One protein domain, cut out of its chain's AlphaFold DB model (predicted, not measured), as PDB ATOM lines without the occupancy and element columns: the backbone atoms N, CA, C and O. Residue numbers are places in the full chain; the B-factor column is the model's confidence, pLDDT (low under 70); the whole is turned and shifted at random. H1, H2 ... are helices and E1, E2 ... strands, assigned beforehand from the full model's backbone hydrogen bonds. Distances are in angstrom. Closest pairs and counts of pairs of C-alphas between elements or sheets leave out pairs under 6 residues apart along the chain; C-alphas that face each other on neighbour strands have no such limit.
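What this domain is: This is residues 469 to 619 of the 851 residues of the protein "Hypothetical protein" of Percolomonas cosmopolitus (UniProt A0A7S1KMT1). A small head, a strongly twisted four-stranded sheet with H2 over one face, bears a long helical hairpin, H3 and H4, that sticks out far beyond it and makes the longest axis. The arms of the hairpin form a narrow V that meets at its turn, and a long link, residues 592 to 610, leads from H4 back to the head. The printed part has 151 residues with four named helices and four named strands, in the order H1 E1 H2 E2 E3 H3 H4 E4; the sheet runs E2 E3 E1 E4, antiparallel throughout, and the class is mixed, helices and strands. The whole is loose, with a radius of gyration of the C-alphas of 21.0 A, and elongated, spanning 66 by 37 by 31 A.

Where its parts are: H1, residues 469 to 473, begins at C-alpha 469 (137.487, 73.629, 68.840). E1 is residues 476 to 480, 13.4 A long, and H2 residues 488 to 495, 10.6 A. E2, residues 501 to 508, is 19.9 A long; E3, residues 515 to 523, is 21.2 A and bends by 61 degrees at residue 518. H3, residues 526 to 562, is 53.5 A long and ends at C-alpha 562 (77.905, 77.652, 58.940). H4 is residues 567 to 591, 36.7 A. E4, residues 611 to 614, ends at C-alpha 614 (123.548, 73.928, 65.947).

How they stand to each other: In the sheet, E2 and E3 form a hairpin, with N 505 and O 520 2.8 A apart, within hydrogen-bond range. For E3 and E1, N 479 and O 519 are within this range at 2.9 A; for E1 and E4, N 480 and O 611 at 2.9 A. H1 only grazes the sheet, with residues 470 to 473. H2 is on the sheet at a height of 8.7 A; its closest C-alphas to E2 are those of Glu 488 and Cys 504, 6.2 A. H3 is also on the sheet, with its residues 526 to 536; its closest C-alphas to E1 are those of Phe 529 and Val 477, 7.4 A apart. H3 and H4 form a helical hairpin and touch, with residues 559 to 562 and 570 to 574 alone; their closest C-alphas, of Ile 562 and Gln 570, are 5.7 A apart, at a shallow tilt of 19 degrees, opposite ways. H4 is not on the sheet. Every O i to N i+4 pair is within hydrogen-bond range in H1 and H2, against 30 of 33 in H3 and 15 of 21 in H4.

The domain as a whole: The two C-alphas farthest apart, of Glu 469 and Pro 566, are 68.1 A apart. The printed part has no cut, and the H4 to E4 link is long. Residues 544 to 550 and 582 to 592 stand free. The mean pLDDT of the printed part is 80.3; 23 residues are under 70, among them residues 583 to 597.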
ATOM      1  N   GLU A 469     138.728  74.004  68.138       80.25
ATOM      2  CA  GLU A 469     137.487  73.629  68.840       80.25
ATOM      3  C   GLU A 469     136.297  74.457  68.328       80.25
ATOM      4  O   GLU A 469     135.174  73.967  68.174       80.25
ATOM      5  N   ARG A 470     136.531  75.739  68.027       79.38
ATOM      6  CA  ARG A 470     135.514  76.630  67.468       79.38
ATOM      7  C   ARG A 470     135.194  76.288  66.009       79.38
ATOM      8  O   ARG A 470     134.037  76.434  65.604       79.38
ATOM      9  N   ALA A 471     136.161  75.826  65.220       81.69
ATOM     10  CA  ALA A 471     135.969  75.359  63.849       81.69
ATOM     11  C   ALA A 471     135.226  74.011  63.799       81.69
ATOM     12  O   ALA A 471     134.345  73.837  62.955       81.69
ATOM     13  N   GLU A 472     135.496  73.094  64.729       84.88
ATOM     14  CA  GLU A 472     134.704  71.879  64.955       84.88
ATOM     15  C   GLU A 472     133.263  72.220  65.345       84.88
ATOM     16  O   GLU A 472     132.332  71.818  64.653       84.88
ATOM     17  N   ILE A 473     133.038  73.036  66.382       85.62
ATOM     18  CA  ILE A 473     131.680  73.403  66.833       85.62
ATOM     19  C   ILE A 473     130.866  74.084  65.713       85.62
ATOM     20  O   ILE A 473     129.659  73.869  65.615       85.62
ATOM     21  N   ASN A 474     131.506  74.853  64.823       85.56
ATOM     22  CA  ASN A 474     130.859  75.453  63.645       85.56
ATOM     23  C   ASN A 474     130.585  74.473  62.483       85.56
ATOM     24  O   ASN A 474     129.924  74.854  61.510       85.56
ATOM     25  N   ARG A 475     131.081  73.234  62.569       91.12
ATOM     26  CA  ARG A 475     130.798  72.108  61.663       91.12
ATOM     27  C   ARG A 475     129.919  71.025  62.314       91.12
ATOM     28  O   ARG A 475     129.346  70.212  61.589       91.12
ATOM     29  N   THR A 476     129.770  71.040  63.640       91.19
ATOM     30  CA  THR A 476     129.003  70.053  64.413       91.19
ATOM     31  C   THR A 476     127.524  70.411  64.558       91.19
ATOM     32  O   THR A 476     127.133  71.485  65.026       91.19
ATOM     33  N   VAL A 477     126.675  69.452  64.208       91.75
ATOM     34  CA  VAL A 477     125.228  69.452  64.418       91.75
ATOM     35  C   VAL A 477     124.903  68.772  65.749       91.75
ATOM     36  O   VAL A 477     125.529  67.775  66.096       91.75
ATOM     37  N   PHE A 478     123.915  69.282  66.485       92.44
ATOM     38  CA  PHE A 478     123.315  68.594  67.629       92.44
ATOM     39  C   PHE A 478     121.953  68.018  67.231       92.44
ATOM     40  O   PHE A 478     121.125  68.723  66.651       92.44
ATOM     41  N   VAL A 479     121.725  66.748  67.554       90.88
ATOM     42  CA  VAL A 479     120.556  65.963  67.144       90.88
ATOM     43  C   VAL A 479     119.838  65.432  68.387       90.88
ATOM     44  O   VAL A 479     120.473  64.991  69.347       90.88
ATOM     45  N   ARG A 480     118.506  65.487  68.385       88.94
ATOM     46  CA  ARG A 480     117.608  64.980  69.435       88.94
ATOM     47  C   ARG A 480     116.517  64.095  68.830       88.94
ATOM     48  O   ARG A 480     116.188  64.253  67.661       88.94
ATOM     49  N   ASN A 481     115.899  63.274  69.680       88.25
ATOM     50  CA  ASN A 481     114.839  62.321  69.336       88.25
ATOM     51  C   ASN A 481     115.304  61.204  68.384       88.25
ATOM     52  O   ASN A 481     114.553  60.729  67.544       88.25
ATOM     53  N   ILE A 482     116.564  60.790  68.542       89.94
ATOM     54  CA  ILE A 482     117.110  59.578  67.920       89.94
ATOM     55  C   ILE A 482     116.454  58.358  68.604       89.94
ATOM     56  O   ILE A 482     116.370  58.376  69.839       89.94
ATOM     57  N   PRO A 483     116.004  57.320  67.872       86.56
ATOM     58  CA  PRO A 483     115.466  56.100  68.478       86.56
ATOM     59  C   PRO A 483     116.448  55.448  69.458       86.56
ATOM     60  O   PRO A 483     117.662  55.511  69.275       86.56
ATOM     61  N   VAL A 484     115.932  54.773  70.490       84.44
ATOM     62  CA  VAL A 484     116.777  54.086  71.491       84.44
ATOM     63  C   VAL A 484     117.487  52.858  70.895       84.44
ATOM     64  O   VAL A 484     118.541  52.475  71.392       84.44
ATOM     65  N   GLY A 485     116.938  52.275  69.822       83.38
ATOM     66  CA  GLY A 485     117.554  51.178  69.066       83.38
ATOM     67  C   GLY A 485     118.463  51.608  67.904       83.38
ATOM     68  O   GLY A 485     119.187  50.765  67.388       83.38
ATOM     69  N   ALA A 486     118.454  52.885  67.500       85.69
ATOM     70  CA  ALA A 486     119.216  53.346  66.337       85.69
ATOM     71  C   ALA A 486     120.723  53.442  66.636       85.69
ATOM     72  O   ALA A 486     121.143  53.929  67.693       85.69
ATOM     73  N   SER A 487     121.542  53.004  65.683       88.81
ATOM     74  CA  SER A 487     122.999  52.981  65.790       88.81
ATOM     75  C   SER A 487     123.646  54.308  65.364       88.81
ATOM     76  O   SER A 487     123.003  55.214  64.830       88.81
ATOM     77  N   GLU A 488     124.966  54.432  65.556       88.88
ATOM     78  CA  GLU A 488     125.721  55.530  64.933       88.88
ATOM     79  C   GLU A 488     125.724  55.429  63.396       88.88
ATOM     80  O   GLU A 488     125.813  56.462  62.736       88.88
ATOM     81  N   GLU A 489     125.585  54.228  62.823       89.00
ATOM     82  CA  GLU A 489     125.659  53.991  61.375       89.00
ATOM     83  C   GLU A 489     124.394  54.479  60.651       89.00
ATOM     84  O   GLU A 489     124.512  55.118  59.605       89.00
ATOM     85  N   ASP A 490     123.211  54.319  61.254       89.56
ATOM     86  CA  ASP A 490     121.931  54.822  60.718       89.56
ATOM     87  C   ASP A 490     121.905  56.359  60.677       89.56
ATOM     88  O   ASP A 490     121.507  56.985  59.688       89.56
ATOM     89  N   VAL A 491     122.420  56.989  61.740       89.38
ATOM     90  CA  VAL A 491     122.569  58.449  61.817       89.38
ATOM     91  C   VAL A 491     123.616  58.944  60.812       89.38
ATOM     92  O   VAL A 491     123.402  59.974  60.172       89.38
ATOM     93  N   ILE A 492     124.726  58.220  60.612       89.88
ATOM     94  CA  ILE A 492     125.711  58.549  59.566       89.88
ATOM     95  C   ILE A 492     125.075  58.450  58.174       89.88
ATOM     96  O   ILE A 492     125.236  59.380  57.385       89.88
ATOM     97  N   LEU A 493     124.339  57.374  57.878       88.44
ATOM     98  CA  LEU A 493     123.691  57.131  56.587       88.44
ATOM     99  C   LEU A 493     122.745  58.282  56.210       88.44
ATOM    100  O   LEU A 493     122.890  58.872  55.136       88.44
ATOM    101  N   LEU A 494     121.847  58.661  57.125       89.12
ATOM    102  CA  LEU A 494     120.903  59.763  56.930       89.12
ATOM    103  C   LEU A 494     121.621  61.109  56.721       89.12
ATOM    104  O   LEU A 494     121.357  61.834  55.758       89.12
ATOM    105  N   PHE A 495     122.586  61.446  57.582       89.56
ATOM    106  CA  PHE A 495     123.292  62.730  57.498       89.56
ATOM    107  C   PHE A 495     124.268  62.801  56.312       89.56
ATOM    108  O   PHE A 495     124.546  63.906  55.821       89.56
ATOM    109  N   SER A 496     124.713  61.649  55.790       88.62
ATOM    110  CA  SER A 496     125.554  61.534  54.595       88.62
ATOM    111  C   SER A 496     124.853  61.993  53.310       88.62
ATOM    112  O   SER A 496     125.536  62.327  52.340       88.62
ATOM    113  N   HIS A 497     123.516  62.085  53.283       86.56
ATOM    114  CA  HIS A 497     122.782  62.668  52.151       86.56
ATOM    115  C   HIS A 497     123.114  64.165  51.949       86.56
ATOM    116  O   HIS A 497     123.203  64.671  50.822       86.56
ATOM    117  N   TYR A 498     123.349  64.896  53.043       86.81
ATOM    118  CA  TYR A 498     123.660  66.328  53.005       86.81
ATOM    119  C   TYR A 498     125.177  66.615  52.935       86.81
ATOM    120  O   TYR A 498     125.572  67.721  52.554       86.81
ATOM    121  N   GLY A 499     126.034  65.620  53.200       87.06
ATOM    122  CA  GLY A 499     127.460  65.632  52.852       87.06
ATOM    123  C   GLY A 499     128.342  64.748  53.739       87.06
ATOM    124  O   GLY A 499     127.846  64.018  54.585       87.06
ATOM    125  N   ILE A 500     129.662  64.826  53.550       87.88
ATOM    126  CA  ILE A 500     130.638  63.935  54.200       87.88
ATOM    127  C   ILE A 500     130.695  64.185  55.718       87.88
ATOM    128  O   ILE A 500     131.136  65.250  56.170       87.88
ATOM    129  N   VAL A 501     130.259  63.189  56.489       90.94
ATOM    130  CA  VAL A 501     130.362  63.130  57.957       90.94
ATOM    131  C   VAL A 501     131.786  62.718  58.346       90.94
ATOM    132  O   VAL A 501     132.367  61.831  57.729       90.94
ATOM    133  N   GLU A 502     132.357  63.369  59.352       88.88
ATOM    134  CA  GLU A 502     133.715  63.125  59.861       88.88
ATOM    135  C   GLU A 502     133.696  62.295  61.154       88.88
ATOM    136  O   GLU A 502     134.457  61.341  61.276       88.88
ATOM    137  N   ASP A 503     132.774  62.601  62.075       87.75
ATOM    138  CA  ASP A 503     132.433  61.763  63.233       87.75
ATOM    139  C   ASP A 503     130.932  61.882  63.548       87.75
ATOM    140  O   ASP A 503     130.298  62.913  63.301       87.75
ATOM    141  N   CYS A 504     130.367  60.828  64.125       91.31
ATOM    142  CA  CYS A 504     129.025  60.793  64.696       91.31
ATOM    143  C   CYS A 504     129.141  60.244  66.115       91.31
ATOM    144  O   CYS A 504     129.839  59.260  66.325       91.31
ATOM    145  N   LYS A 505     128.493  60.874  67.095       90.38
ATOM    146  CA  LYS A 505     128.642  60.517  68.507       90.38
ATOM    147  C   LYS A 505     127.313  60.534  69.238       90.38
ATOM    148  O   LYS A 505     126.784  61.611  69.534       90.38
ATOM    149  N   LEU A 506     126.798  59.359  69.585       90.94
ATOM    150  CA  LEU A 506     125.614  59.245  70.435       90.94
ATOM    151  C   LEU A 506     125.952  59.576  71.897       90.94
ATOM    152  O   LEU A 506     127.017  59.249  72.426       90.94
ATOM    153  N   VAL A 507     125.030  60.261  72.574       88.62
ATOM    154  CA  VAL A 507     125.160  60.614  73.990       88.62
ATOM    155  C   VAL A 507     124.537  59.499  74.822       88.62
ATOM    156  O   VAL A 507     123.315  59.367  74.888       88.62
ATOM    157  N   LEU A 508     125.383  58.711  75.478       87.62
ATOM    158  CA  LEU A 508     124.971  57.610  76.348       87.62
ATOM    159  C   LEU A 508     124.636  58.092  77.770       87.62
ATOM    160  O   LEU A 508     125.250  59.025  78.300       87.62
ATOM    161  N   ASN A 509     123.666  57.445  78.413       83.56
ATOM    162  CA  ASN A 509     123.271  57.742  79.784       83.56
ATOM    163  C   ASN A 509     124.332  57.218  80.761       83.56
ATOM    164  O   ASN A 509     124.542  56.014  80.893       83.56
ATOM    165  N   ARG A 510     124.950  58.129  81.520       81.25
ATOM    166  CA  ARG A 510     126.029  57.819  82.473       81.25
ATOM    167  C   ARG A 510     125.660  56.788  83.555       81.25
ATOM    168  O   ARG A 510     126.570  56.240  84.168       81.25
ATOM    169  N   LYS A 511     124.371  56.549  83.828       77.69
ATOM    170  CA  LYS A 511     123.923  55.527  84.792       77.69
ATOM    171  C   LYS A 511     123.635  54.157  84.173       77.69
ATOM    172  O   LYS A 511     123.799  53.168  84.872       77.69
ATOM    173  N   THR A 512     123.170  54.099  82.925       82.94
ATOM    174  CA  THR A 512     122.585  52.878  82.333       82.94
ATOM    175  C   THR A 512     123.250  52.423  81.035       82.94
ATOM    176  O   THR A 512     122.854  51.403  80.488       82.94
ATOM    177  N   GLY A 513     124.215  53.174  80.493       77.00
ATOM    178  CA  GLY A 513     124.886  52.870  79.221       77.00
ATOM    179  C   GLY A 513     124.031  53.111  77.967       77.00
ATOM    180  O   GLY A 513     124.574  53.497  76.940       77.00
ATOM    181  N   ALA A 514     122.707  52.963  78.058       79.62
ATOM    182  CA  ALA A 514     121.765  53.161  76.956       79.62
ATOM    183  C   ALA A 514     121.820  54.584  76.344       79.62
ATOM    184  O   ALA A 514     122.073  55.557  77.069       79.62
ATOM    185  N   PRO A 515     121.550  54.746  75.033       84.06
ATOM    186  CA  PRO A 515     121.520  56.053  74.380       84.06
ATOM    187  C   PRO A 515     120.401  56.948  74.934       84.06
ATOM    188  O   PRO A 515     119.293  56.509  75.217       84.06
ATOM    189  N   THR A 516     120.683  58.246  75.069       83.12
ATOM    190  CA  THR A 516     119.731  59.255  75.589       83.12
ATOM    191  C   THR A 516     118.755  59.794  74.536       83.12
ATOM    192  O   THR A 516     118.095  60.806  74.773       83.12
ATOM    193  N   GLY A 517     118.720  59.195  73.342       84.19
ATOM    194  CA  GLY A 517     118.034  59.749  72.172       84.19
ATOM    195  C   GLY A 517     118.611  61.087  71.688       84.19
ATOM    196  O   GLY A 517     117.907  61.878  71.056       84.19
ATOM    197  N   THR A 518     119.876  61.387  72.008       90.69
ATOM    198  CA  THR A 518     120.577  62.603  71.561       90.69
ATOM    199  C   THR A 518     121.994  62.289  71.084       90.69
ATOM    200  O   THR A 518     122.602  61.318  71.535       90.69
ATOM    201  N   GLY A 519     122.525  63.099  70.167       90.88
ATOM    202  CA  GLY A 519     123.821  62.864  69.530       90.88
ATOM    203  C   GLY A 519     124.413  64.110  68.874       90.88
ATOM    204  O   GLY A 519     123.759  65.147  68.758       90.88
ATOM    205  N   PHE A 520     125.668  64.005  68.445       93.94
ATOM    206  CA  PHE A 520     126.396  65.044  67.717       93.94
ATOM    207  C   PHE A 520     126.935  64.487  66.398       93.94
ATOM    208  O   PHE A 520     127.478  63.388  66.381       93.94
ATOM    209  N   VAL A 521     126.817  65.250  65.310       93.31
ATOM    210  CA  VAL A 521     127.315  64.869  63.976       93.31
ATOM    211  C   VAL A 521     128.253  65.961  63.473       93.31
ATOM    212  O   VAL A 521     127.815  67.089  63.237       93.31
ATOM    213  N   LEU A 522     129.540  65.652  63.332       92.31
ATOM    214  CA  LEU A 522     130.557  66.549  62.785       92.31
ATOM    215  C   LEU A 522     130.630  66.360  61.266       92.31
ATOM    216  O   LEU A 522     130.876  65.254  60.792       92.31
ATOM    217  N   TYR A 523     130.446  67.430  60.493       93.12
ATOM    218  CA  TYR A 523     130.718  67.405  59.052       93.12
ATOM    219  C   TYR A 523     132.174  67.762  58.760       93.12
ATOM    220  O   TYR A 523     132.661  68.788  59.232       93.12
ATOM    221  N   GLN A 524     132.811  67.026  57.846       89.12
ATOM    222  CA  GLN A 524     134.144  67.375  57.348       89.12
ATOM    223  C   GLN A 524     134.157  68.813  56.795       89.12
ATOM    224  O   GLN A 524     135.042  69.616  57.089       89.12
ATOM    225  N   ASN A 525     133.107  69.178  56.051       88.75
ATOM    226  CA  ASN A 525     132.988  70.457  55.363       88.75
ATOM    227  C   ASN A 525     131.883  71.357  55.944       88.75
ATOM    228  O   ASN A 525     130.704  71.001  55.954       88.75
ATOM    229  N   SER A 526     132.221  72.614  56.268       87.06
ATOM    230  CA  SER A 526     131.233  73.648  56.650       87.06
ATOM    231  C   SER A 526     130.184  73.914  55.548       87.06
ATOM    232  O   SER A 526     129.077  74.370  55.835       87.06
ATOM    233  N   LYS A 527     130.492  73.587  54.281       88.12
ATOM    234  CA  LYS A 527     129.525  73.601  53.168       88.12
ATOM    235  C   LYS A 527     128.366  72.612  53.399       88.12
ATOM    236  O   LYS A 527     127.217  72.996  53.215       88.12
ATOM    237  N   SER A 528     128.645  71.393  53.863       89.25
ATOM    238  CA  SER A 528     127.642  70.343  54.123       89.25
ATOM    239  C   SER A 528     126.728  70.705  55.294       89.25
ATOM    240  O   SER A 528     125.506  70.694  55.153       89.25
ATOM    241  N   PHE A 529     127.313  71.189  56.394       88.62
ATOM    242  CA  PHE A 529     126.578  71.774  57.521       88.62
ATOM    243  C   PHE A 529     125.620  72.897  57.070       88.62
ATOM    244  O   PHE A 529     124.457  72.945  57.477       88.62
ATOM    245  N   LYS A 530     126.074  73.795  56.181       87.38
ATOM    246  CA  LYS A 530     125.234  74.864  55.607       87.38
ATOM    247  C   LYS A 530     124.156  74.340  54.647       87.38
ATOM    248  O   LYS A 530     123.080  74.938  54.612       87.38
ATOM    249  N   LYS A 531     124.410  73.257  53.895       87.88
ATOM    250  CA  LYS A 531     123.418  72.601  53.019       87.88
ATOM    251  C   LYS A 531     122.252  72.062  53.851       87.88
ATOM    252  O   LYS A 531     121.123  72.481  53.612       87.88
ATOM    253  N   LEU A 532     122.542  71.254  54.876       87.62
ATOM    254  CA  LEU A 532     121.555  70.707  55.819       87.62
ATOM    255  C   LEU A 532     120.690  71.814  56.443       87.62
ATOM    256  O   LEU A 532     119.466  71.791  56.352       87.62
ATOM    257  N   PHE A 533     121.306  72.845  57.032       85.12
ATOM    258  CA  PHE A 533     120.532  73.937  57.636       85.12
ATOM    259  C   PHE A 533     119.772  74.807  56.626       85.12
ATOM    260  O   PHE A 533     118.940  75.599  57.062       85.12
ATOM    261  N   SER A 534     120.040  74.706  55.321       84.25
ATOM    262  CA  SER A 534     119.262  75.390  54.280       84.25
ATOM    263  C   SER A 534     118.073  74.547  53.811       84.25
ATOM    264  O   SER A 534     116.964  75.076  53.789       84.25
ATOM    265  N   SER A 535     118.258  73.252  53.513       82.50
ATOM    266  CA  SER A 535     117.156  72.359  53.103       82.50
ATOM    267  C   SER A 535     116.093  72.252  54.194       82.50
ATOM    268  O   SER A 535     114.928  72.561  53.958       82.50
ATOM    269  N   VAL A 536     116.509  71.956  55.428       83.44
ATOM    270  CA  VAL A 536     115.592  71.799  56.566       83.44
ATOM    271  C   VAL A 536     114.844  73.105  56.866       83.44
ATOM    272  O   VAL A 536     113.663  73.081  57.203       83.44
ATOM    273  N   LYS A 537     115.478  74.275  56.688       80.50
ATOM    274  CA  LYS A 537     114.779  75.569  56.803       80.50
ATOM    275  C   LYS A 537     113.719  75.756  55.729       80.50
ATOM    276  O   LYS A 537     112.623  76.192  56.066       80.50
ATOM    277  N   LEU A 538     114.045  75.445  54.475       77.44
ATOM    278  CA  LEU A 538     113.114  75.570  53.356       77.44
ATOM    279  C   LEU A 538     111.899  74.657  53.563       77.44
ATOM    280  O   LEU A 538     110.778  75.163  53.545       77.44
ATOM    281  N   ALA A 539     112.122  73.385  53.911       74.62
ATOM    282  CA  ALA A 539     111.067  72.434  54.261       74.62
ATOM    283  C   ALA A 539     110.157  72.963  55.387       74.62
ATOM    284  O   ALA A 539     108.948  73.062  55.200       74.62
ATOM    285  N   ASN A 540     110.726  73.430  56.512       72.31
ATOM    286  CA  ASN A 540     109.939  74.052  57.590       72.31
ATOM    287  C   ASN A 540     109.153  75.285  57.120       72.31
ATOM    288  O   ASN A 540     108.054  75.531  57.608       72.31
ATOM    289  N   THR A 541     109.694  76.101  56.209       69.31
ATOM    290  CA  THR A 541     108.948  77.258  55.692       69.31
ATOM    291  C   THR A 541     107.824  76.870  54.737       69.31
ATOM    292  O   THR A 541     106.811  77.567  54.738       69.31
ATOM    293  N   MET A 542     107.964  75.776  53.979       68.50
ATOM    294  CA  MET A 542     106.921  75.264  53.084       68.50
ATOM    295  C   MET A 542     105.787  74.598  53.865       68.50
ATOM    296  O   MET A 542     104.656  75.061  53.749       68.50
ATOM    297  N   THR A 543     106.083  73.695  54.806       70.94
ATOM    298  CA  THR A 543     105.050  73.099  55.678       70.94
ATOM    299  C   THR A 543     104.358  74.144  56.558       70.94
ATOM    300  O   THR A 543     103.153  74.074  56.810       70.94
ATOM    301  N   MET A 544     105.067  75.209  56.961       67.75
ATOM    302  CA  MET A 544     104.448  76.380  57.592       67.75
ATOM    303  C   MET A 544     103.633  77.268  56.636       67.75
ATOM    304  O   MET A 544     102.913  78.137  57.133       67.75
ATOM    305  N   MET A 545     103.741  77.145  55.315       65.50
ATOM    306  CA  MET A 545     102.857  77.818  54.353       65.50
ATOM    307  C   MET A 545     101.666  76.937  53.970       65.50
ATOM    308  O   MET A 545     100.551  77.453  53.963       65.50
ATOM    309  N   GLU A 546     101.874  75.634  53.781       69.19
ATOM    310  CA  GLU A 546     100.839  74.614  53.555       69.19
ATOM    311  C   GLU A 546      99.844  74.572  54.720       69.19
ATOM    312  O   GLU A 546      98.699  74.974  54.531       69.19
ATOM    313  N   LYS A 547     100.302  74.356  55.967       70.56
ATOM    314  CA  LYS A 547      99.437  74.451  57.166       70.56
ATOM    315  C   LYS A 547      98.670  75.782  57.270       70.56
ATOM    316  O   LYS A 547      97.616  75.838  57.897       70.56
ATOM    317  N   LYS A 548      99.183  76.880  56.686       69.75
ATOM    318  CA  LYS A 548      98.505  78.197  56.633       69.75
ATOM    319  C   LYS A 548      97.539  78.351  55.450       69.75
ATOM    320  O   LYS A 548      96.723  79.276  55.482       69.75
ATOM    321  N   ALA A 549      97.644  77.521  54.416       67.00
ATOM    322  CA  ALA A 549      96.675  77.381  53.338       67.00
ATOM    323  C   ALA A 549      95.522  76.471  53.785       67.00
ATOM    324  O   ALA A 549      94.370  76.889  53.695       67.00
ATOM    325  N   ASP A 550      95.827  75.329  54.400       71.50
ATOM    326  CA  ASP A 550      94.844  74.382  54.947       71.50
ATOM    327  C   ASP A 550      93.990  75.047  56.037       71.50
ATOM    328  O   ASP A 550      92.761  75.002  56.003       71.50
ATOM    329  N   ASP A 551      94.629  75.824  56.920       69.31
ATOM    330  CA  ASP A 551      93.976  76.721  57.882       69.31
ATOM    331  C   ASP A 551      92.935  77.661  57.263       69.31
ATOM    332  O   ASP A 551      91.998  78.094  57.938       69.31
ATOM    333  N   ARG A 552      93.136  78.063  56.003       72.12
ATOM    334  CA  ARG A 552      92.241  78.971  55.275       72.12
ATOM    335  C   ARG A 552      91.169  78.205  54.514       72.12
ATOM    336  O   ARG A 552      90.053  78.716  54.470       72.12
ATOM    337  N   LEU A 553      91.495  77.039  53.958       73.38
ATOM    338  CA  LEU A 553      90.571  76.133  53.268       73.38
ATOM    339  C   LEU A 553      89.550  75.564  54.258       73.38
ATOM    340  O   LEU A 553      88.367  75.869  54.142       73.38
ATOM    341  N   SER A 554      90.012  74.941  55.342       77.25
ATOM    342  CA  SER A 554      89.159  74.439  56.425       77.25
ATOM    343  C   SER A 554      88.311  75.555  57.063       77.25
ATOM    344  O   SER A 554      87.102  75.417  57.246       77.25
ATOM    345  N   LEU A 555      88.882  76.747  57.302       76.50
ATOM    346  CA  LEU A 555      88.118  77.922  57.761       76.50
ATOM    347  C   LEU A 555      87.140  78.473  56.698       76.50
ATOM    348  O   LEU A 555      86.223  79.218  57.051       76.50
ATOM    349  N   HIS A 556      87.335  78.183  55.411       79.00
ATOM    350  CA  HIS A 556      86.430  78.568  54.330       79.00
ATOM    351  C   HIS A 556      85.273  77.568  54.213       79.00
ATOM    352  O   HIS A 556      84.118  77.984  54.269       79.00
ATOM    353  N   GLU A 557      85.565  76.271  54.160       81.50
ATOM    354  CA  GLU A 557      84.598  75.166  54.196       81.50
ATOM    355  C   GLU A 557      83.707  75.247  55.441       81.50
ATOM    356  O   GLU A 557      82.481  75.269  55.331       81.50
ATOM    357  N   PHE A 558      84.294  75.449  56.623       80.12
ATOM    358  CA  PHE A 558      83.545  75.629  57.867       80.12
ATOM    359  C   PHE A 558      82.660  76.894  57.868       80.12
ATOM    360  O   PHE A 558      81.624  76.949  58.531       80.12
ATOM    361  N   LYS A 559      83.001  77.925  57.080       80.38
ATOM    362  CA  LYS A 559      82.092  79.062  56.835       80.38
ATOM    363  C   LYS A 559      80.988  78.721  55.837       80.38
ATOM    364  O   LYS A 559      79.901  79.282  55.958       80.38
ATOM    365  N   GLN A 560      81.229  77.834  54.870       82.88
ATOM    366  CA  GLN A 560      80.183  77.340  53.974       82.88
ATOM    367  C   GLN A 560      79.178  76.452  54.723       82.88
ATOM    368  O   GLN A 560      77.976  76.623  54.529       82.88
ATOM    369  N   THR A 561      79.625  75.578  55.632       81.62
ATOM    370  CA  THR A 561      78.713  74.788  56.480       81.62
ATOM    371  C   THR A 561      77.946  75.678  57.460       81.62
ATOM    372  O   THR A 561      76.729  75.543  57.569       81.62
ATOM    373  N   ILE A 562      78.595  76.673  58.081       82.12
ATOM    374  CA  ILE A 562      77.905  77.652  58.940       82.12
ATOM    375  C   ILE A 562      76.821  78.442  58.195       82.12
ATOM    376  O   ILE A 562      75.780  78.709  58.789       82.12
ATOM    377  N   LYS A 563      76.989  78.774  56.907       81.50
ATOM    378  CA  LYS A 563      75.931  79.446  56.125       81.50
ATOM    379  C   LYS A 563      74.622  78.646  56.039       81.50
ATOM    380  O   LYS A 563      73.587  79.257  55.801       81.50
ATOM    381  N   LYS A 564      74.653  77.322  56.249       85.62
ATOM    382  CA  LYS A 564      73.461  76.453  56.273       85.62
ATOM    383  C   LYS A 564      72.712  76.471  57.620       85.62
ATOM    384  O   LYS A 564      71.641  75.886  57.718       85.62
ATOM    385  N   LEU A 565      73.253  77.119  58.660       83.56
ATOM    386  CA  LEU A 565      72.640  77.209  59.995       83.56
ATOM    387  C   LEU A 565      71.858  78.526  60.198       83.56
ATOM    388  O   LEU A 565      72.228  79.545  59.612       83.56
ATOM    389  N   PRO A 566      70.842  78.564  61.086       84.56
ATOM    390  CA  PRO A 566      70.113  79.791  61.430       84.56
ATOM    391  C   PRO A 566      71.023  80.920  61.945       84.56
ATOM    392  O   PRO A 566      71.898  80.692  62.781       84.56
ATOM    393  N   GLU A 567      70.793  82.169  61.521       76.69
ATOM    394  CA  GLU A 567      71.719  83.296  61.771       76.69
ATOM    395  C   GLU A 567      72.054  83.522  63.264       76.69
ATOM    396  O   GLU A 567      73.178  83.895  63.621       76.69
ATOM    397  N   LYS A 568      71.099  83.232  64.162       76.94
ATOM    398  CA  LYS A 568      71.285  83.294  65.624       76.94
ATOM    399  C   LYS A 568      72.344  82.300  66.133       76.94
ATOM    400  O   LYS A 568      73.080  82.635  67.058       76.94
ATOM    401  N   THR A 569      72.461  81.106  65.542       78.94
ATOM    402  CA  THR A 569      73.427  80.070  65.961       78.94
ATOM    403  C   THR A 569      74.751  80.130  65.197       78.94
ATOM    404  O   THR A 569      75.777  79.759  65.772       78.94
ATOM    405  N   GLN A 570      74.780  80.687  63.976       81.12
ATOM    406  CA  GLN A 570      76.015  80.908  63.196       81.12
ATOM    407  C   GLN A 570      77.117  81.591  64.023       81.12
ATOM    408  O   GLN A 570      78.258  81.127  64.083       81.12
ATOM    409  N   LYS A 571      76.759  82.678  64.722       74.06
ATOM    410  CA  LYS A 571      77.682  83.475  65.551       74.06
ATOM    411  C   LYS A 571      78.188  82.708  66.784       74.06
ATOM    412  O   LYS A 571      79.285  83.005  67.256       74.06
ATOM    413  N   ARG A 572      77.444  81.703  67.278       76.44
ATOM    414  CA  ARG A 572      77.908  80.789  68.339       76.44
ATOM    415  C   ARG A 572      78.908  79.780  67.777       76.44
ATOM    416  O   ARG A 572      80.050  79.784  68.224       76.44
ATOM    417  N   ARG A 573      78.526  79.001  66.754       80.25
ATOM    418  CA  ARG A 573      79.391  77.966  66.149       80.25
ATOM    419  C   ARG A 573      80.716  78.527  65.618       80.25
ATOM    420  O   ARG A 573      81.760  77.927  65.843       80.25
ATOM    421  N   LEU A 574      80.720  79.716  65.005       79.25
ATOM    422  CA  LEU A 574      81.966  80.342  64.539       79.25
ATOM    423  C   LEU A 574      82.913  80.709  65.696       79.25
ATOM    424  O   LEU A 574      84.131  80.640  65.551       79.25
ATOM    425  N   LYS A 575      82.365  81.104  66.852       75.00
ATOM    426  CA  LYS A 575      83.130  81.470  68.056       75.00
ATOM    427  C   LYS A 575      83.635  80.243  68.826       75.00
ATOM    428  O   LYS A 575      84.682  80.329  69.462       75.00
ATOM    429  N   GLU A 576      82.903  79.138  68.734       80.19
ATOM    430  CA  GLU A 576      83.233  77.797  69.235       80.19
ATOM    431  C   GLU A 576      84.471  77.253  68.500       80.19
ATOM    432  O   GLU A 576      85.547  77.168  69.089       80.19
ATOM    433  N   TYR A 577      84.393  77.133  67.172       78.62
ATOM    434  CA  TYR A 577      85.503  76.724  66.300       78.62
ATOM    435  C   TYR A 577      86.745  77.619  66.409       78.62
ATOM    436  O   TYR A 577      87.881  77.143  66.483       78.62
ATOM    437  N   LEU A 578      86.567  78.946  66.469       75.69
ATOM    438  CA  LEU A 578      87.683  79.879  66.679       75.69
ATOM    439  C   LEU A 578      88.305  79.772  68.083       75.69
ATOM    440  O   LEU A 578      89.445  80.200  68.267       75.69
ATOM    441  N   ARG A 579      87.590  79.215  69.069       73.38
ATOM    442  CA  ARG A 579      88.149  78.870  70.382       73.38
ATOM    443  C   ARG A 579      88.893  77.542  70.297       73.38
ATOM    444  O   ARG A 579      90.057  77.517  70.682       73.38
ATOM    445  N   GLU A 580      88.277  76.499  69.752       75.25
ATOM    446  CA  GLU A 580      88.847  75.151  69.580       75.25
ATOM    447  C   GLU A 580      90.164  75.180  68.799       75.25
ATOM    448  O   GLU A 580      91.207  74.811  69.336       75.25
ATOM    449  N   THR A 581      90.171  75.762  67.598       75.56
ATOM    450  CA  THR A 581      91.395  75.942  66.792       75.56
ATOM    451  C   THR A 581      92.467  76.777  67.505       75.56
ATOM    452  O   THR A 581      93.660  76.539  67.318       75.56
ATOM    453  N   SER A 582      92.082  77.724  68.374       71.06
ATOM    454  CA  SER A 582      93.033  78.495  69.195       71.06
ATOM    455  C   SER A 582      93.556  77.742  70.426       71.06
ATOM    456  O   SER A 582      94.593  78.124  70.967       71.06
ATOM    457  N   MET A 583      92.854  76.696  70.871       68.06
ATOM    458  CA  MET A 583      93.274  75.792  71.947       68.06
ATOM    459  C   MET A 583      94.188  74.695  71.388       68.06
ATOM    460  O   MET A 583      95.252  74.459  71.954       68.06
ATOM    461  N   ALA A 584      93.847  74.113  70.233       67.69
ATOM    462  CA  ALA A 584      94.704  73.177  69.504       67.69
ATOM    463  C   ALA A 584      96.077  73.801  69.189       67.69
ATOM    464  O   ALA A 584      97.107  73.261  69.574       67.69
ATOM    465  N   LYS A 585      96.102  75.025  68.644       68.88
ATOM    466  CA  LYS A 585      97.347  75.780  68.365       68.88
ATOM    467  C   LYS A 585      98.059  76.331  69.604       68.88
ATOM    468  O   LYS A 585      99.096  76.985  69.484       68.88
ATOM    469  N   ARG A 586      97.498  76.121  70.800       60.50
ATOM    470  CA  ARG A 586      98.226  76.281  72.066       60.50
ATOM    471  C   ARG A 586      98.876  74.969  72.472       60.50
ATOM    472  O   ARG A 586     100.072  75.012  72.705       60.50
ATOM    473  N   LYS A 587      98.143  73.847  72.442       56.84
ATOM    474  CA  LYS A 587      98.693  72.498  72.658       56.84
ATOM    475  C   LYS A 587      99.881  72.211  71.735       56.84
ATOM    476  O   LYS A 587     100.992  72.100  72.233       56.84
ATOM    477  N   GLU A 588      99.699  72.322  70.415       57.34
ATOM    478  CA  GLU A 588     100.766  72.140  69.406       57.34
ATOM    479  C   GLU A 588     102.002  73.019  69.698       57.34
ATOM    480  O   GLU A 588     103.133  72.627  69.437       57.34
ATOM    481  N   LYS A 589     101.811  74.211  70.280       53.41
ATOM    482  CA  LYS A 589     102.888  75.152  70.627       53.41
ATOM    483  C   LYS A 589     103.527  74.899  72.005       53.41
ATOM    484  O   LYS A 589     104.638  75.370  72.246       53.41
ATOM    485  N   GLU A 590     102.820  74.235  72.905       50.91
ATOM    486  CA  GLU A 590     103.258  73.865  74.255       50.91
ATOM    487  C   GLU A 590     103.963  72.493  74.238       50.91
ATOM    488  O   GLU A 590     104.898  72.270  75.003       50.91
ATOM    489  N   GLU A 591     103.589  71.641  73.279       46.72
ATOM    490  CA  GLU A 591     104.224  70.371  72.906       46.72
ATOM    491  C   GLU A 591     105.437  70.566  71.965       46.72
ATOM    492  O   GLU A 591     106.379  69.773  71.993       46.72
ATOM    493  N   ALA A 592     105.470  71.636  71.153       45.50
ATOM    494  CA  ALA A 592     106.581  71.911  70.235       45.50
ATOM    495  C   ALA A 592     107.935  72.141  70.954       45.50
ATOM    496  O   ALA A 592     108.018  72.934  71.900       45.50
ATOM    497  N   PRO A 593     109.045  71.547  70.461       46.03
ATOM    498  CA  PRO A 593     110.366  71.705  71.067       46.03
ATOM    499  C   PRO A 593     110.875  73.157  71.030       46.03
ATOM    500  O   PRO A 593     110.510  73.972  70.183       46.03
ATOM    501  N   THR A 594     111.763  73.492  71.971       50.56
ATOM    502  CA  THR A 594     112.098  74.870  72.375       50.56
ATOM    503  C   THR A 594     112.816  75.724  71.310       50.56
ATOM    504  O   THR A 594     114.030  75.924  71.392       50.56
ATOM    505  N   GLN A 595     112.053  76.267  70.353       50.72
ATOM    506  CA  GLN A 595     112.309  77.398  69.425       50.72
ATOM    507  C   GLN A 595     113.596  77.433  68.569       50.72
ATOM    508  O   GLN A 595     113.690  78.273  67.678       50.72
ATOM    509  N   ASN A 596     114.573  76.557  68.795       60.69
ATOM    510  CA  ASN A 596     115.866  76.530  68.095       60.69
ATOM    511  C   ASN A 596     116.151  75.191  67.391       60.69
ATOM    512  O   ASN A 596     117.205  75.044  66.769       60.69
ATOM    513  N   PHE A 597     115.231  74.232  67.510       67.31
ATOM    514  CA  PHE A 597     115.292  72.936  66.845       67.31
ATOM    515  C   PHE A 597     114.454  72.952  65.568       67.31
ATOM    516  O   PHE A 597     113.371  73.535  65.539       67.31
ATOM    517  N   TRP A 598     114.967  72.295  64.536       75.56
ATOM    518  CA  TRP A 598     114.367  72.168  63.216       75.56
ATOM    519  C   TRP A 598     114.104  70.684  62.943       75.56
ATOM    520  O   TRP A 598     114.968  69.860  63.229       75.56
ATOM    521  N   SER A 599     112.932  70.351  62.408       78.88
ATOM    522  CA  SER A 599     112.546  68.986  62.011       78.88
ATOM    523  C   SER A 599     112.286  68.951  60.508       78.88
ATOM    524  O   SER A 599     112.001  69.991  59.925       78.88
ATOM    525  N   SER A 600     112.336  67.795  59.862       77.94
ATOM    526  CA  SER A 600     111.819  67.633  58.499       77.94
ATOM    527  C   SER A 600     111.336  66.205  58.317       77.94
ATOM    528  O   SER A 600     111.829  65.304  58.991       77.94
ATOM    529  N   ASP A 601     110.397  66.000  57.406       74.31
ATOM    530  CA  ASP A 601     109.876  64.673  57.087       74.31
ATOM    531  C   ASP A 601     110.909  63.828  56.309       74.31
ATOM    532  O   ASP A 601     110.862  62.606  56.356       74.31
ATOM    533  N   GLU A 602     111.931  64.471  55.722       76.81
ATOM    534  CA  GLU A 602     113.163  63.824  55.230       76.81
ATOM    535  C   GLU A 602     114.087  63.311  56.356       76.81
ATOM    536  O   GLU A 602     115.015  62.551  56.096       76.81
ATOM    537  N   LEU A 603     113.899  63.766  57.601       83.56
ATOM    538  CA  LEU A 603     114.811  63.540  58.726       83.56
ATOM    539  C   LEU A 603     114.164  62.658  59.792       83.56
ATOM    540  O   LEU A 603     113.890  63.103  60.908       83.56
ATOM    541  N   GLN A 604     113.934  61.397  59.441       86.38
ATOM    542  CA  GLN A 604     113.369  60.397  60.342       86.38
ATOM    543  C   GLN A 604     114.219  59.119  60.332       86.38
ATOM    544  O   GLN A 604     114.841  58.790  59.323       86.38
ATOM    545  N   ILE A 605     114.243  58.406  61.457       86.81
ATOM    546  CA  ILE A 605     114.760  57.032  61.577       86.81
ATOM    547  C   ILE A 605     113.658  56.241  62.281       86.81
ATOM    548  O   ILE A 605     113.137  56.724  63.281       86.81
ATOM    549  N   ASP A 606     113.256  55.087  61.746       83.00
ATOM    550  CA  ASP A 606     112.159  54.260  62.284       83.00
ATOM    551  C   ASP A 606     110.864  55.062  62.543       83.00
ATOM    552  O   ASP A 606     110.252  54.987  63.609       83.00
ATOM    553  N   SER A 607     110.495  55.925  61.586       81.38
ATOM    554  CA  SER A 607     109.382  56.895  61.676       81.38
ATOM    555  C   SER A 607     109.466  57.898  62.844       81.38
ATOM    556  O   SER A 607     108.527  58.656  63.091       81.38
ATOM    557  N   CYS A 608     110.589  57.953  63.568       80.88
ATOM    558  CA  CYS A 608     110.839  58.920  64.631       80.88
ATOM    559  C   CYS A 608     111.507  60.181  64.048       80.88
ATOM    560  O   CYS A 608     112.635  60.097  63.549       80.88
ATOM    561  N   PRO A 609     110.870  61.366  64.119       86.31
ATOM    562  CA  PRO A 609     111.428  62.591  63.555       86.31
ATOM    563  C   PRO A 609     112.597  63.127  64.387       86.31
ATOM    564  O   PRO A 609     112.496  63.275  65.608       86.31
ATOM    565  N   LEU A 610     113.700  63.458  63.715       87.12
ATOM    566  CA  LEU A 610     114.915  63.975  64.336       87.12
ATOM    567  C   LEU A 610     114.888  65.502  64.445       87.12
ATOM    568  O   LEU A 610     114.732  66.229  63.462       87.12
ATOM    569  N   TYR A 611     115.147  66.007  65.649       87.25
ATOM    570  CA  TYR A 611     115.218  67.438  65.928       87.25
ATOM    571  C   TYR A 611     116.661  67.940  65.886       87.25
ATOM    572  O   TYR A 611     117.488  67.586  66.728       87.25
ATOM    573  N   ILE A 612     116.948  68.831  64.941       89.31
ATOM    574  CA  ILE A 612     118.285  69.343  64.641       89.31
ATOM    575  C   ILE A 612     118.483  70.770  65.165       89.31
ATOM    576  O   ILE A 612     117.698  71.671  64.874       89.31
ATOM    577  N   ALA A 613     119.585  71.012  65.872       88.50
ATOM    578  CA  ALA A 613     120.069  72.343  66.239       88.50
ATOM    579  C   ALA A 613     121.575  72.478  65.962       88.50
ATOM    580  O   ALA A 613     122.286  71.500  65.737       88.50
ATOM    581  N   LYS A 614     122.092  73.712  65.966       89.12
ATOM    582  CA  LYS A 614     123.548  73.928  65.947       89.12
ATOM    583  C   LYS A 614     124.162  73.442  67.261       89.12
ATOM    584  O   LYS A 614     123.559  73.657  68.315       89.12
ATOM    585  N   ALA A 615     125.364  72.866  67.220       88.69
ATOM    586  CA  ALA A 615     126.126  72.635  68.441       88.69
ATOM    587  C   ALA A 615     126.442  73.961  69.161       88.69
ATOM    588  O   ALA A 615     126.536  75.032  68.554       88.69
ATOM    589  N   VAL A 616     126.577  73.881  70.484       87.62
ATOM    590  CA  VAL A 616     126.809  75.011  71.393       87.62
ATOM    591  C   VAL A 616     127.864  74.579  72.419       87.62
ATOM    592  O   VAL A 616     127.788  73.442  72.892       87.62
ATOM    593  N   PRO A 617     128.830  75.440  72.802       86.81
ATOM    594  CA  PRO A 617     129.833  75.107  73.813       86.81
ATOM    595  C   PRO A 617     129.228  74.588  75.125       86.81
ATOM    596  O   PRO A 617     128.210  75.096  75.597       86.81
ATOM    597  N   LYS A 618     129.897  73.619  75.767       81.12
ATOM    598  CA  LYS A 618     129.432  72.969  77.013       81.12
ATOM    599  C   LYS A 618     129.139  73.969  78.146       81.12
ATOM    600  O   LYS A 618     128.239  73.721  78.947       81.12
ATOM    601  N   LYS A 619     129.873  75.089  78.198       80.69
ATOM    602  CA  LYS A 619     129.654  76.224  79.113       80.69
ATOM    603  C   LYS A 619     128.318  76.922  78.808       80.69
ATOM    604  O   LYS A 619     127.376  76.775  79.585       80.69
TER     605      LYS A 619